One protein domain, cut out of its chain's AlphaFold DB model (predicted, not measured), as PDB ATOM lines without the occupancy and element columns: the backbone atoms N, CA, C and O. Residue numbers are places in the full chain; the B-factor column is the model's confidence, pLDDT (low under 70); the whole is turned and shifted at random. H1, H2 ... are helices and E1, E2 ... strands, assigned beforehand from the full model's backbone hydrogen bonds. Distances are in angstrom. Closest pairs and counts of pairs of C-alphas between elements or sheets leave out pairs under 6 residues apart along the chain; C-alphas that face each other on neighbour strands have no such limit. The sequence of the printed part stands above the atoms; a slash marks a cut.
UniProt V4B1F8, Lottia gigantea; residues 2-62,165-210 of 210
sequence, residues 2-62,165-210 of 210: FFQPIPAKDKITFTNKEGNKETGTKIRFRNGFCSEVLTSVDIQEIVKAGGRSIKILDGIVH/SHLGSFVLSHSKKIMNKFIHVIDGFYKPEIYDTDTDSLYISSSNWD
ATOM      1  N   PHE A   2      19.506 -53.221  31.592       30.45
ATOM      2  CA  PHE A   2      20.565 -52.617  30.803       30.45
ATOM      3  C   PHE A   2      20.021 -52.437  29.373       30.45
ATOM      4  O   PHE A   2      19.658 -53.423  28.754       30.45
ATOM      5  N   PHE A   3      20.052 -51.235  28.796       39.62
ATOM      6  CA  PHE A   3      20.214 -51.115  27.337       39.62
ATOM      7  C   PHE A   3      21.646 -51.540  26.934       39.62
ATOM      8  O   PHE A   3      22.216 -50.995  26.002       39.62
ATOM      9  N   GLN A   4      22.268 -52.497  27.636       39.06
ATOM     10  CA  GLN A   4      23.196 -53.375  26.951       39.06
ATOM     11  C   GLN A   4      22.272 -54.219  26.090       39.06
ATOM     12  O   GLN A   4      21.481 -54.990  26.651       39.06
ATOM     13  N   PRO A   5      22.295 -54.053  24.760       41.91
ATOM     14  CA  PRO A   5      21.756 -55.098  23.921       41.91
ATOM     15  C   PRO A   5      22.386 -56.387  24.446       41.91
ATOM     16  O   PRO A   5      23.603 -56.459  24.571       41.91
ATOM     17  N   ILE A   6      21.591 -57.399  24.788       36.69
ATOM     18  CA  ILE A   6      22.089 -58.739  24.502       36.69
ATOM     19  C   ILE A   6      22.154 -58.694  22.981       36.69
ATOM     20  O   ILE A   6      21.082 -58.654  22.369       36.69
ATOM     21  N   PRO A   7      23.340 -58.544  22.361       44.62
ATOM     22  CA  PRO A   7      23.423 -58.368  20.932       44.62
ATOM     23  C   PRO A   7      23.052 -59.727  20.362       44.62
ATOM     24  O   PRO A   7      23.877 -60.632  20.252       44.62
ATOM     25  N   ALA A   8      21.769 -59.915  20.078       47.84
ATOM     26  CA  ALA A   8      21.337 -61.038  19.295       47.84
ATOM     27  C   ALA A   8      21.857 -60.752  17.893       47.84
ATOM     28  O   ALA A   8      21.415 -59.826  17.214       47.84
ATOM     29  N   LYS A   9      22.894 -61.498  17.526       54.97
ATOM     30  CA  LYS A   9      23.417 -61.572  16.174       54.97
ATOM     31  C   LYS A   9      22.353 -62.254  15.314       54.97
ATOM     32  O   LYS A   9      22.384 -63.468  15.131       54.97
ATOM     33  N   ASP A  10      21.396 -61.476  14.824       56.72
ATOM     34  CA  ASP A  10      20.334 -61.979  13.961       56.72
ATOM     35  C   ASP A  10      20.801 -61.885  12.500       56.72
ATOM     36  O   ASP A  10      21.310 -60.849  12.060       56.72
ATOM     37  N   LYS A  11      20.633 -62.964  11.725       66.50
ATOM     38  CA  LYS A  11      20.762 -62.896  10.261       66.50
ATOM     39  C   LYS A  11      19.552 -62.147   9.719       66.50
ATOM     40  O   LYS A  11      18.433 -62.643   9.817       66.50
ATOM     41  N   ILE A  12      19.779 -60.977   9.140       65.75
ATOM     42  CA  ILE A  12      18.722 -60.170   8.533       65.75
ATOM     43  C   ILE A  12      19.071 -59.819   7.095       65.75
ATOM     44  O   ILE A  12      20.237 -59.603   6.767       65.75
ATOM     45  N   THR A  13      18.034 -59.726   6.268       68.06
ATOM     46  CA  THR A  13      18.111 -59.152   4.928       68.06
ATOM     47  C   THR A  13      17.535 -57.743   4.975       68.06
ATOM     48  O   THR A  13      16.396 -57.560   5.407       68.06
ATOM     49  N   PHE A  14      18.311 -56.743   4.569       66.56
ATOM     50  CA  PHE A  14      17.877 -55.349   4.498       66.56
ATOM     51  C   PHE A  14      18.268 -54.746   3.150       66.56
ATOM     52  O   PHE A  14      19.157 -55.247   2.466       66.56
ATOM     53  N   THR A  15      17.573 -53.684   2.756       67.88
ATOM     54  CA  THR A  15      17.907 -52.925   1.551       67.88
ATOM     55  C   THR A  15      18.893 -51.829   1.938       67.88
ATOM     56  O   THR A  15      18.593 -51.027   2.824       67.88
ATOM     57  N   ASN A  16      20.079 -51.824   1.334       66.38
ATOM     58  CA  ASN A  16      21.093 -50.803   1.574       66.38
ATOM     59  C   ASN A  16      20.681 -49.454   0.934       66.38
ATOM     60  O   ASN A  16      19.662 -49.361   0.242       66.38
ATOM     61  N   LYS A  17      21.465 -48.390   1.159       52.22
ATOM     62  CA  LYS A  17      21.178 -47.039   0.624       52.22
ATOM     63  C   LYS A  17      21.162 -46.982  -0.914       52.22
ATOM     64  O   LYS A  17      20.567 -46.071  -1.475       52.22
ATOM     65  N   GLU A  18      21.771 -47.958  -1.579       72.62
ATOM     66  CA  GLU A  18      21.860 -48.084  -3.039       72.62
ATOM     67  C   GLU A  18      20.721 -48.939  -3.625       72.62
ATOM     68  O   GLU A  18      20.657 -49.142  -4.834       72.62
ATOM     69  N   GLY A  19      19.813 -49.452  -2.785       76.50
ATOM     70  CA  GLY A  19      18.693 -50.294  -3.213       76.50
ATOM     71  C   GLY A  19      19.007 -51.793  -3.287       76.50
ATOM     72  O   GLY A  19      18.123 -52.583  -3.621       76.50
ATOM     73  N   ASN A  20      20.224 -52.216  -2.937       76.75
ATOM     74  CA  ASN A  20      20.633 -53.618  -2.981       76.75
ATOM     75  C   ASN A  20      20.183 -54.373  -1.725       76.75
ATOM     76  O   ASN A  20      20.272 -53.862  -0.609       76.75
ATOM     77  N   LYS A  21      19.718 -55.617  -1.891       76.12
ATOM     78  CA  LYS A  21      19.383 -56.499  -0.764       76.12
ATOM     79  C   LYS A  21      20.647 -57.157  -0.223       76.12
ATOM     80  O   LYS A  21      21.208 -58.044  -0.859       76.12
ATOM     81  N   GLU A  22      21.043 -56.780   0.980       75.69
ATOM     82  CA  GLU A  22      22.169 -57.372   1.695       75.69
ATOM     83  C   GLU A  22      21.667 -58.286   2.805       75.69
ATOM     84  O   GLU A  22      20.725 -57.946   3.517       75.69
ATOM     85  N   THR A  23      22.306 -59.448   2.972       74.62
ATOM     86  CA  THR A  23      22.042 -60.347   4.103       74.62
ATOM     87  C   THR A  23      23.263 -60.400   5.004       74.62
ATOM     88  O   THR A  23      24.336 -60.818   4.580       74.62
ATOM     89  N   GLY A  24      23.101 -59.989   6.258       72.56
ATOM     90  CA  GLY A  24      24.192 -59.899   7.218       72.56
ATOM     91  C   GLY A  24      23.741 -60.246   8.626       72.56
ATOM     92  O   GLY A  24      22.559 -60.200   8.955       72.56
ATOM     93  N   THR A  25      24.705 -60.602   9.468       63.56
ATOM     94  CA  THR A  25      24.457 -60.763  10.901       63.56
ATOM     95  C   THR A  25      24.542 -59.385  11.544       63.56
ATOM     96  O   THR A  25      25.620 -58.791  11.560       63.56
ATOM     97  N   LYS A  26      23.419 -58.850  12.024       62.69
ATOM     98  CA  LYS A  26      23.347 -57.506  12.608       62.69
ATOM     99  C   LYS A  26      22.817 -57.574  14.036       62.69
ATOM    100  O   LYS A  26      22.076 -58.486  14.394       62.69
ATOM    101  N   ILE A  27      23.217 -56.601  14.846       56.28
ATOM    102  CA  ILE A  27      22.724 -56.431  16.211       56.28
ATOM    103  C   ILE A  27      21.341 -55.780  16.124       56.28
ATOM    104  O   ILE A  27      21.198 -54.722  15.513       56.28
ATOM    105  N   ARG A  28      20.322 -56.410  16.716       54.44
ATOM    106  CA  ARG A  28      18.986 -55.820  16.874       54.44
ATOM    107  C   ARG A  28      18.602 -55.689  18.340       54.44
ATOM    108  O   ARG A  28      18.908 -56.549  19.164       54.44
ATOM    109  N   PHE A  29      17.844 -54.638  18.629       55.38
ATOM    110  CA  PHE A  29      17.091 -54.512  19.868       55.38
ATOM    111  C   PHE A  29      15.812 -55.350  19.729       55.38
ATOM    112  O   PHE A  29      15.011 -55.123  18.822       55.38
ATOM    113  N   ARG A  30      15.649 -56.383  20.563       53.25
ATOM    114  CA  ARG A  30      14.467 -57.259  20.511       53.25
ATOM    115  C   ARG A  30      13.264 -56.587  21.165       53.25
ATOM    116  O   ARG A  30      13.381 -56.019  22.246       53.25
ATOM    117  N   ASN A  31      12.096 -56.768  20.552       54.91
ATOM    118  CA  ASN A  31      10.815 -56.553  21.216       54.91
ATOM    119  C   ASN A  31      10.555 -57.710  22.188       54.91
ATOM    120  O   ASN A  31      10.688 -58.877  21.819       54.91
ATOM    121  N   GLY A  32      10.183 -57.394  23.425       64.19
ATOM    122  CA  GLY A  32       9.877 -58.382  24.455       64.19
ATOM    123  C   GLY A  32       9.222 -57.742  25.674       64.19
ATOM    124  O   GLY A  32       9.226 -56.522  25.827       64.19
ATOM    125  N   PHE A  33       8.655 -58.576  26.543       66.69
ATOM    126  CA  PHE A  33       8.157 -58.132  27.842       66.69
ATOM    127  C   PHE A  33       9.313 -58.080  28.843       66.69
ATOM    128  O   PHE A  33      10.110 -59.012  28.933       66.69
ATOM    129  N   CYS A  34       9.389 -56.991  29.604       66.56
ATOM    130  CA  CYS A  34      10.364 -56.789  30.669       66.56
ATOM    131  C   CYS A  34       9.593 -56.507  31.964       66.56
ATOM    132  O   CYS A  34       8.719 -55.640  31.981       66.56
ATOM    133  N   SER A  35       9.896 -57.249  33.029       77.44
ATOM    134  CA  SER A  35       9.354 -57.034  34.374       77.44
ATOM    135  C   SER A  35      10.528 -56.790  35.315       77.44
ATOM    136  O   SER A  35      11.097 -57.730  35.864       77.44
ATOM    137  N   GLU A  36      10.930 -55.527  35.445       82.19
ATOM    138  CA  GLU A  36      12.118 -55.109  36.190       82.19
ATOM    139  C   GLU A  36      11.858 -53.840  37.011       82.19
ATOM    140  O   GLU A  36      10.894 -53.111  36.777       82.19
ATOM    141  N   VAL A  37      12.772 -53.547  37.940       86.69
ATOM    142  CA  VAL A  37      12.854 -52.247  38.614       86.69
ATOM    143  C   VAL A  37      13.592 -51.272  37.697       86.69
ATOM    144  O   VAL A  37      14.741 -51.508  37.321       86.69
ATOM    145  N   LEU A  38      12.927 -50.182  37.315       88.88
ATOM    146  CA  LEU A  38      13.435 -49.197  36.360       88.88
ATOM    147  C   LEU A  38      13.423 -47.802  36.975       88.88
ATOM    148  O   LEU A  38      12.494 -47.442  37.696       88.88
ATOM    149  N   THR A  39      14.425 -46.988  36.644       92.56
ATOM    150  CA  THR A  39      14.356 -45.558  36.965       92.56
ATOM    151  C   THR A  39      13.380 -44.855  36.021       92.56
ATOM    152  O   THR A  39      13.099 -45.326  34.915       92.56
ATOM    153  N   SER A  40      12.921 -43.665  36.406       92.25
ATOM    154  CA  SER A  40      12.117 -42.813  35.520       92.25
ATOM    155  C   SER A  40      12.845 -42.473  34.211       92.25
ATOM    156  O   SER A  40      12.208 -42.327  33.170       92.25
ATOM    157  N   VAL A  41      14.181 -42.401  34.238       93.19
ATOM    158  CA  VAL A  41      15.015 -42.165  33.055       93.19
ATOM    159  C   VAL A  41      14.957 -43.357  32.105       93.19
ATOM    160  O   VAL A  41      14.736 -43.159  30.914       93.19
ATOM    161  N   ASP A  42      15.096 -44.581  32.618       90.75
ATOM    162  CA  ASP A  42      15.024 -45.790  31.789       90.75
ATOM    163  C   ASP A  42      13.643 -45.927  31.137       90.75
ATOM    164  O   ASP A  42      13.551 -46.198  29.942       90.75
ATOM    165  N   ILE A  43      12.568 -45.673  31.895       89.19
ATOM    166  CA  ILE A  43      11.189 -45.715  31.383       89.19
ATOM    167  C   ILE A  43      11.009 -44.720  30.229       89.19
ATOM    168  O   ILE A  43      10.454 -45.078  29.190       89.19
ATOM    169  N   GLN A  44      11.505 -43.485  30.373       90.94
ATOM    170  CA  GLN A  44      11.440 -42.485  29.303       90.94
ATOM    171  C   GLN A  44      12.185 -42.935  28.044       90.94
ATOM    172  O   GLN A  44      11.681 -42.741  26.941       90.94
ATOM    173  N   GLU A  45      13.376 -43.518  28.187       88.88
ATOM    174  CA  GLU A  45      14.166 -43.977  27.041       88.88
ATOM    175  C   GLU A  45      13.516 -45.186  26.349       88.88
ATOM    176  O   GLU A  45      13.482 -45.232  25.123       88.88
ATOM    177  N   ILE A  46      12.899 -46.103  27.105       84.00
ATOM    178  CA  ILE A  46      12.091 -47.200  26.545       84.00
ATOM    179  C   ILE A  46      10.933 -46.650  25.710       84.00
ATOM    180  O   ILE A  46      10.731 -47.097  24.582       84.00
ATOM    181  N   VAL A  47      10.192 -45.666  26.228       86.19
ATOM    182  CA  VAL A  47       9.067 -45.056  25.499       86.19
ATOM    183  C   VAL A  47       9.542 -44.350  24.226       86.19
ATOM    184  O   VAL A  47       8.921 -44.499  23.177       86.19
ATOM    185  N   LYS A  48      10.671 -43.635  24.276       84.94
ATOM    186  CA  LYS A  48      11.262 -42.989  23.088       84.94
ATOM    187  C   LYS A  48      11.721 -43.977  22.024       84.94
ATOM    188  O   LYS A  48      11.652 -43.662  20.841       84.94
ATOM    189  N   ALA A  49      12.170 -45.158  22.433       78.44
ATOM    190  CA  ALA A  49      12.522 -46.244  21.528       78.44
ATOM    191  C   ALA A  49      11.292 -47.016  20.996       78.44
ATOM    192  O   ALA A  49      11.454 -48.020  20.311       78.44
ATOM    193  N   GLY A  50      10.064 -46.569  21.302       79.75
ATOM    194  CA  GLY A  50       8.816 -47.180  20.831       79.75
ATOM    195  C   GLY A  50       8.214 -48.227  21.775       79.75
ATOM    196  O   GLY A  50       7.213 -48.857  21.438       79.75
ATOM    197  N   GLY A  51       8.792 -48.420  22.962       82.44
ATOM    198  CA  GLY A  51       8.236 -49.285  23.996       82.44
ATOM    199  C   GLY A  51       6.999 -48.689  24.678       82.44
ATOM    200  O   GLY A  51       6.712 -47.494  24.595       82.44
ATOM    201  N   ARG A  52       6.262 -49.528  25.409       84.25
ATOM    202  CA  ARG A  52       5.084 -49.121  26.188       84.25
ATOM    203  C   ARG A  52       5.139 -49.733  27.586       84.25
ATOM    204  O   ARG A  52       5.366 -50.931  27.724       84.25
ATOM    205  N   SER A  53       4.881 -48.918  28.609       82.81
ATOM    206  CA  SER A  53       4.622 -49.424  29.961       82.81
ATOM    207  C   SER A  53       3.222 -50.028  30.019       82.81
ATOM    208  O   SER A  53       2.251 -49.387  29.617       82.81
ATOM    209  N   ILE A  54       3.131 -51.271  30.486       83.75
ATOM    210  CA  ILE A  54       1.868 -52.018  30.550       83.75
ATOM    211  C   ILE A  54       1.276 -51.946  31.955       83.75
ATOM    212  O   ILE A  54       0.067 -51.790  32.110       83.75
ATOM    213  N   LYS A  55       2.124 -52.063  32.981       86.94
ATOM    214  CA  LYS A  55       1.717 -52.083  34.384       86.94
ATOM    215  C   LYS A  55       2.850 -51.561  35.263       86.94
ATOM    216  O   LYS A  55       3.998 -51.953  35.073       86.94
ATOM    217  N   ILE A  56       2.510 -50.721  36.238       87.56
ATOM    218  CA  ILE A  56       3.395 -50.327  37.339       87.56
ATOM    219  C   ILE A  56       2.875 -51.037  38.586       87.56
ATOM    220  O   ILE A  56       1.678 -50.976  38.864       87.56
ATOM    221  N   LEU A  57       3.747 -51.775  39.272       90.19
ATOM    222  CA  LEU A  57       3.380 -52.529  40.475       90.19
ATOM    223  C   LEU A  57       3.574 -51.689  41.735       90.19
ATOM    224  O   LEU A  57       2.667 -51.602  42.551       90.19
ATOM    225  N   ASP A  58       4.750 -51.081  41.857       92.00
ATOM    226  CA  ASP A  58       5.161 -50.251  42.983       92.00
ATOM    227  C   ASP A  58       6.307 -49.325  42.532       92.00
ATOM    228  O   ASP A  58       6.886 -49.530  41.455       92.00
ATOM    229  N   GLY A  59       6.641 -48.305  43.323       90.44
ATOM    230  CA  GLY A  59       7.732 -47.389  43.014       90.44
ATOM    231  C   GLY A  59       8.056 -46.388  44.118       90.44
ATOM    232  O   GLY A  59       7.226 -46.031  44.945       90.44
ATOM    233  N   ILE A  60       9.290 -45.888  44.076       90.94
ATOM    234  CA  ILE A  60       9.777 -44.822  44.956       90.94
ATOM    235  C   ILE A  60       9.871 -43.536  44.140       90.94
ATOM    236  O   ILE A  60      10.448 -43.524  43.050       90.94
ATOM    237  N   VAL A  61       9.328 -42.446  44.682       90.31
ATOM    238  CA  VAL A  61       9.369 -41.119  44.062       90.31
ATOM    239  C   VAL A  61      10.185 -40.183  44.943       90.31
ATOM    240  O   VAL A  61       9.970 -40.096  46.147       90.31
ATOM    241  N   HIS A  62      11.134 -39.480  44.328       87.62
ATOM    242  CA  HIS A  62      11.829 -38.366  44.961       87.62
ATOM    243  C   HIS A  62      11.092 -37.074  44.599       87.62
ATOM    244  O   HIS A  62      11.016 -36.731  43.420       87.62
ATOM    245  N   SER A 165      22.170 -45.783  47.149       87.50
ATOM    246  CA  SER A 165      22.126 -46.681  45.987       87.50
ATOM    247  C   SER A 165      21.283 -46.152  44.830       87.50
ATOM    248  O   SER A 165      21.686 -46.272  43.674       87.50
ATOM    249  N   HIS A 166      20.167 -45.480  45.131       88.94
ATOM    250  CA  HIS A 166      19.309 -44.868  44.114       88.94
ATOM    251  C   HIS A 166      20.061 -43.817  43.290       88.94
ATOM    252  O   HIS A 166      19.887 -43.763  42.074       88.94
ATOM    253  N   LEU A 167      20.953 -43.031  43.913       89.25
ATOM    254  CA  LEU A 167      21.792 -42.071  43.189       89.25
ATOM    255  C   LEU A 167      22.665 -42.790  42.155       89.25
ATOM    256  O   LEU A 167      22.731 -42.365  41.003       89.25
ATOM    257  N   GLY A 168      23.279 -43.906  42.547       90.88
ATOM    258  CA  GLY A 168      24.068 -44.744  41.649       90.88
ATOM    259  C   GLY A 168      23.261 -45.307  40.479       90.88
ATOM    260  O   GLY A 168      23.719 -45.272  39.335       90.88
ATOM    261  N   SER A 169      22.027 -45.753  40.737       91.19
ATOM    262  CA  SER A 169      21.094 -46.183  39.689       91.19
ATOM    263  C   SER A 169      20.781 -45.051  38.706       91.19
ATOM    264  O   SER A 169      20.859 -45.260  37.499       91.19
ATOM    265  N   PHE A 170      20.511 -43.834  39.190       91.75
ATOM    266  CA  PHE A 170      20.278 -42.680  38.316       91.75
ATOM    267  C   PHE A 170      21.520 -42.282  37.509       91.75
ATOM    268  O   PHE A 170      21.383 -41.943  36.334       91.75
ATOM    269  N   VAL A 171      22.727 -42.359  38.083       91.56
ATOM    270  CA  VAL A 171      23.982 -42.126  37.341       91.56
ATOM    271  C   VAL A 171      24.093 -43.090  36.155       91.56
ATOM    272  O   VAL A 171      24.367 -42.653  35.036       91.56
ATOM    273  N   LEU A 172      23.803 -44.379  36.367       91.06
ATOM    274  CA  LEU A 172      23.784 -45.391  35.306       91.06
ATOM    275  C   LEU A 172      22.749 -45.089  34.222       91.06
ATOM    276  O   LEU A 172      23.068 -45.128  33.033       91.06
ATOM    277  N   SER A 173      21.512 -44.789  34.609       92.12
ATOM    278  CA  SER A 173      20.435 -44.536  33.648       92.12
ATOM    279  C   SER A 173      20.685 -43.261  32.841       92.12
ATOM    280  O   SER A 173      20.458 -43.233  31.632       92.12
ATOM    281  N   HIS A 174      21.243 -42.217  33.462       93.00
ATOM    282  CA  HIS A 174      21.663 -41.013  32.747       93.00
ATOM    283  C   HIS A 174      22.852 -41.255  31.812       93.00
ATOM    284  O   HIS A 174      22.850 -40.716  30.706       93.00
ATOM    285  N   SER A 175      23.830 -42.073  32.210       91.94
ATOM    286  CA  SER A 175      24.941 -42.474  31.337       91.94
ATOM    287  C   SER A 175      24.430 -43.200  30.086       91.94
ATOM    288  O   SER A 175      24.762 -42.798  28.970       91.94
ATOM    289  N   LYS A 176      23.509 -44.161  30.244       89.81
ATOM    290  CA  LYS A 176      22.847 -44.842  29.116       89.81
ATOM    291  C   LYS A 176      22.069 -43.869  28.233       89.81
ATOM    292  O   LYS A 176      22.207 -43.902  27.017       89.81
ATOM    293  N   LYS A 177      21.298 -42.955  28.831       93.31
ATOM    294  CA  LYS A 177      20.557 -41.917  28.096       93.31
ATOM    295  C   LYS A 177      21.474 -41.031  27.249       93.31
ATOM    296  O   LYS A 177      21.070 -40.598  26.175       93.31
ATOM    297  N   ILE A 178      22.691 -40.736  27.707       93.31
ATOM    298  CA  ILE A 178      23.671 -39.990  26.903       93.31
ATOM    299  C   ILE A 178      24.058 -40.801  25.664       93.31
ATOM    300  O   ILE A 178      23.969 -40.268  24.562       93.31
ATOM    301  N   MET A 179      24.395 -42.084  25.819       89.19
ATOM    302  CA  MET A 179      24.717 -42.958  24.683       89.19
ATOM    303  C   MET A 179      23.541 -43.110  23.716       89.19
ATOM    304  O   MET A 179      23.708 -42.943  22.510       89.19
ATOM    305  N   ASN A 180      22.330 -43.312  24.237       87.44
ATOM    306  CA  ASN A 180      21.116 -43.404  23.430       87.44
ATOM    307  C   ASN A 180      20.876 -42.147  22.588       87.44
ATOM    308  O   ASN A 180      20.409 -42.263  21.461       87.44
ATOM    309  N   LYS A 181      21.217 -40.948  23.082       90.19
ATOM    310  CA  LYS A 181      21.113 -39.722  22.272       90.19
ATOM    311  C   LYS A 181      21.997 -39.784  21.030       90.19
ATOM    312  O   LYS A 181      21.523 -39.417  19.962       90.19
ATOM    313  N   PHE A 182      23.237 -40.260  21.148       87.19
ATOM    314  CA  PHE A 182      24.116 -40.428  19.985       87.19
ATOM    315  C   PHE A 182      23.560 -41.467  19.011       87.19
ATOM    316  O   PHE A 182      23.516 -41.215  17.811       87.19
ATOM    317  N   ILE A 183      23.047 -42.587  19.531       85.25
ATOM    318  CA  ILE A 183      22.400 -43.630  18.723       85.25
ATOM    319  C   ILE A 183      21.175 -43.071  17.984       85.25
ATOM    320  O   ILE A 183      20.993 -43.350  16.803       85.25
ATOM    321  N   HIS A 184      20.352 -42.253  18.645       83.69
ATOM    322  CA  HIS A 184      19.196 -41.612  18.022       83.69
ATOM    323  C   HIS A 184      19.590 -40.660  16.888       83.69
ATOM    324  O   HIS A 184      18.926 -40.667  15.856       83.69
ATOM    325  N   VAL A 185      20.654 -39.866  17.059       86.00
ATOM    326  CA  VAL A 185      21.112 -38.901  16.038       86.00
ATOM    327  C   VAL A 185      21.476 -39.597  14.726       86.00
ATOM    328  O   VAL A 185      21.153 -39.083  13.661       86.00
ATOM    329  N   ILE A 186      22.084 -40.782  14.797       83.06
ATOM    330  CA  ILE A 186      22.465 -41.569  13.613       83.06
ATOM    331  C   ILE A 186      21.394 -42.581  13.183       83.06
ATOM    332  O   ILE A 186      21.657 -43.448  12.352       83.06
ATOM    333  N   ASP A 187      20.188 -42.505  13.758       79.75
ATOM    334  CA  ASP A 187      19.094 -43.449  13.500       79.75
ATOM    335  C   ASP A 187      19.490 -44.922  13.772       79.75
ATOM    336  O   ASP A 187      18.970 -45.874  13.188       79.75
ATOM    337  N   GLY A 188      20.442 -45.130  14.685       78.00
ATOM    338  CA  GLY A 188      21.120 -46.409  14.903       78.00
ATOM    339  C   GLY A 188      20.263 -47.487  15.570       78.00
ATOM    340  O   GLY A 188      20.632 -48.657  15.561       78.00
ATOM    341  N   PHE A 189      19.098 -47.131  16.119       74.12
ATOM    342  CA  PHE A 189      18.113 -48.121  16.574       74.12
ATOM    343  C   PHE A 189      17.449 -48.858  15.404       74.12
ATOM    344  O   PHE A 189      17.020 -50.002  15.561       74.12
ATOM    345  N   TYR A 190      17.382 -48.217  14.234       73.12
ATOM    346  CA  TYR A 190      16.702 -48.729  13.046       73.12
ATOM    347  C   TYR A 190      17.681 -49.069  11.917       73.12
ATOM    348  O   TYR A 190      17.398 -49.948  11.100       73.12
ATOM    349  N   LYS A 191      18.858 -48.430  11.902       74.06
ATOM    350  CA  LYS A 191      19.935 -48.689  10.944       74.06
ATOM    351  C   LYS A 191      21.046 -49.546  11.549       74.06
ATOM    352  O   LYS A 191      21.553 -49.236  12.624       74.06
ATOM    353  N   PRO A 192      21.518 -50.583  10.839       64.19
ATOM    354  CA  PRO A 192      22.516 -51.508  11.360       64.19
ATOM    355  C   PRO A 192      23.960 -51.005  11.151       64.19
ATOM    356  O   PRO A 192      24.823 -51.760  10.691       64.19
ATOM    357  N   GLU A 193      24.209 -49.725  11.435       75.81
ATOM    358  CA  GLU A 193      25.501 -49.044  11.226       75.81
ATOM    359  C   GLU A 193      26.315 -48.879  12.526       75.81
ATOM    360  O   GLU A 193      27.385 -48.268  12.513       75.81
ATOM    361  N   ILE A 194      25.832 -49.454  13.634       80.00
ATOM    362  CA  ILE A 194      26.550 -49.573  14.909       80.00
ATOM    363  C   ILE A 194      27.123 -50.986  15.012       80.00
ATOM    364  O   ILE A 194      26.387 -51.973  14.925       80.00
ATOM    365  N   TYR A 195      28.437 -51.077  15.195       81.00
ATOM    366  CA  TYR A 195      29.162 -52.340  15.309       81.00
ATOM    367  C   TYR A 195      29.315 -52.791  16.755       81.00
ATOM    368  O   TYR A 195      29.181 -53.982  17.029       81.00
ATOM    369  N   ASP A 196      29.595 -51.850  17.655       81.88
ATOM    370  CA  ASP A 196      29.822 -52.144  19.064       81.88
ATOM    371  C   ASP A 196      29.571 -50.922  19.952       81.88
ATOM    372  O   ASP A 196      29.672 -49.771  19.508       81.88
ATOM    373  N   THR A 197      29.249 -51.181  21.216       82.12
ATOM    374  CA  THR A 197      29.058 -50.166  22.252       82.12
ATOM    375  C   THR A 197      29.710 -50.645  23.544       82.12
ATOM    376  O   THR A 197      29.335 -51.702  24.051       82.12
ATOM    377  N   ASP A 198      30.588 -49.841  24.139       84.44
ATOM    378  CA  ASP A 198      31.080 -50.095  25.494       84.44
ATOM    379  C   ASP A 198      31.006 -48.821  26.325       84.44
ATOM    380  O   ASP A 198      31.811 -47.912  26.146       84.44
ATOM    381  N   THR A 199      30.034 -48.793  27.241       84.88
ATOM    382  CA  THR A 199      29.823 -47.793  28.298       84.88
ATOM    383  C   THR A 199      29.709 -46.339  27.820       84.88
ATOM    384  O   THR A 199      28.621 -45.770  27.875       84.88
ATOM    385  N   ASP A 200      30.809 -45.732  27.383       87.12
ATOM    386  CA  ASP A 200      30.934 -44.358  26.889       87.12
ATOM    387  C   ASP A 200      31.552 -44.271  25.477       87.12
ATOM    388  O   ASP A 200      31.853 -43.179  24.992       87.12
ATOM    389  N   SER A 201      31.704 -45.410  24.799       88.31
ATOM    390  CA  SER A 201      32.225 -45.528  23.437       88.31
ATOM    391  C   SER A 201      31.195 -46.128  22.477       88.31
ATOM    392  O   SER A 201      30.365 -46.963  22.851       88.31
ATOM    393  N   LEU A 202      31.235 -45.672  21.223       86.00
ATOM    394  CA  LEU A 202      30.334 -46.097  20.157       86.00
ATOM    395  C   LEU A 202      31.146 -46.332  18.879       86.00
ATOM    396  O   LEU A 202      31.739 -45.399  18.339       86.00
ATOM    397  N   TYR A 203      31.160 -47.571  18.393       86.50
ATOM    398  CA  TYR A 203      31.828 -47.950  17.151       86.50
ATOM    399  C   TYR A 203      30.806 -47.972  16.022       86.50
ATOM    400  O   TYR A 203      29.907 -48.816  16.004       86.50
ATOM    401  N   ILE A 204      30.942 -47.042  15.079       84.12
ATOM    402  CA  ILE A 204      29.998 -46.844  13.974       84.12
ATOM    403  C   ILE A 204      30.709 -46.851  12.629       84.12
ATOM    404  O   ILE A 204      31.924 -46.672  12.551       84.12
ATOM    405  N   SER A 205      29.938 -47.039  11.561       82.06
ATOM    406  CA  SER A 205      30.428 -46.856  10.194       82.06
ATOM    407  C   SER A 205      30.960 -45.438   9.978       82.06
ATOM    408  O   SER A 205      30.300 -44.468  10.360       82.06
ATOM    409  N   SER A 206      32.108 -45.320   9.302       82.56
ATOM    410  CA  SER A 206      32.711 -44.033   8.915       82.56
ATOM    411  C   SER A 206      31.799 -43.198   8.014       82.56
ATOM    412  O   SER A 206      31.960 -41.989   7.939       82.56
ATOM    413  N   SER A 207      30.790 -43.815   7.391       78.88
ATOM    414  CA  SER A 207      29.737 -43.127   6.633       78.88
ATOM    415  C   SER A 207      28.871 -42.167   7.460       78.88
ATOM    416  O   SER A 207      28.017 -41.506   6.885       78.88
ATOM    417  N   ASN A 208      29.027 -42.135   8.788       73.38
ATOM    418  CA  ASN A 208      28.326 -41.215   9.691       73.38
ATOM    419  C   ASN A 208      29.241 -40.097  10.237       73.38
ATOM    420  O   ASN A 208      28.913 -39.510  11.266       73.38
ATOM    421  N   TRP A 209      30.423 -39.876   9.647       72.06
ATOM    422  CA  TRP A 209      31.371 -38.842  10.098       72.06
ATOM    423  C   TRP A 209      31.197 -37.484   9.412       72.06
ATOM    424  O   TRP A 209      31.592 -36.478  10.002       72.06
ATOM    425  N   ASP A 210      30.626 -37.473   8.208       60.34
ATOM    426  CA  ASP A 210      30.330 -36.270   7.419       60.34
ATOM    427  C   ASP A 210      28.961 -35.673   7.790       60.34
ATOM    428  O   ASP A 210      28.845 -34.425   7.799       60.34
TER     429      ASP A 210
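AT A GLANCE: This is residues 2 to 62 and 165 to 210 of the 210 residues of a protein of Lottia gigantea (UniProt V4B1F8). A two-stranded hairpin, E1 and E2, makes one end of an elongated model, and the long helix H2 with the shorter H1 side by side with it makes the other. A smaller hairpin, E3 and E4, sits beside the last part of H2, near its residues 179 to 183, and residues 49 to 62 form a long stretch with no named element. The printed part has 107 residues, with two named helices and four named strands in the order E1, E2, H1, H2, E3, E4; each hairpin is an antiparallel sheet of two strands, and the class is mixed, helices and strands. The whole is only just loose, close to compact, with a radius of gyration of the C-alphas of 15.9 A and spans of 50 by 28 by 19 A.

IN THESE COORDINATES: E1 is residues 8 to 15, 19.8 A from first to last C-alpha, and begins at C-alpha 8 (21.337, -61.038, 19.295). E2 is residues 21 to 28, 17.7 A. E1 bends by 60 degrees at residue 11 and E2 by 76 degrees at residue 25. H2 is residues 165 to 185, 31.0 A, from C-alpha 165 (22.126, -46.681, 45.987) to C-alpha 185 (21.112, -38.901, 16.038). H1 is residues 40 to 48, 12.5 A. E3 is residues 194 to 198, 11.5 A. E4 is residues 201 to 204, 9.8 A, and ends at C-alpha 204 (29.998, -46.844, 13.974).

HOW THE PARTS SIT: E1 and E2 form a hairpin, antiparallel at 148 degrees between their directions, with N 12 and O 24 at 2.9 A and N 22 and O 14 at 2.8 A, within hydrogen-bond range. The closest C-alphas of E2 and E3 are those of Ile 27 and Tyr 195, 7.7 A apart. E3 and E4 form the second hairpin, antiparallel at 171 degrees, with N 195 and O 203 within hydrogen-bond range at 2.8 A. The closest C-alphas of H2 and E4 are those of Met 179 and Leu 202, 7.9 A apart. H1 and H2 touch, their closest C-alphas being those of Asp 42 and Ser 173, 5.9 A apart. They run the same way at a shallow tilt of 22 degrees. E1 is apart from both helices. In H1 and H2 every O i to N i+4 pair is within hydrogen-bond range.

THE WHOLE: The two C-alphas farthest apart are those of Asn 20 and His 62, at 51.1 A. Residues 63 to 164 are not printed, and C-alphas 62 and 165 are 13.3 A apart across this cut. The link from E2 to H1, 11 residues, is long, and residues 49 to 62 hold no named element. Mean pLDDT of the printed part is 77.3; it is under 70 in residues 2 to 17, 25 to 34, 192 and 210.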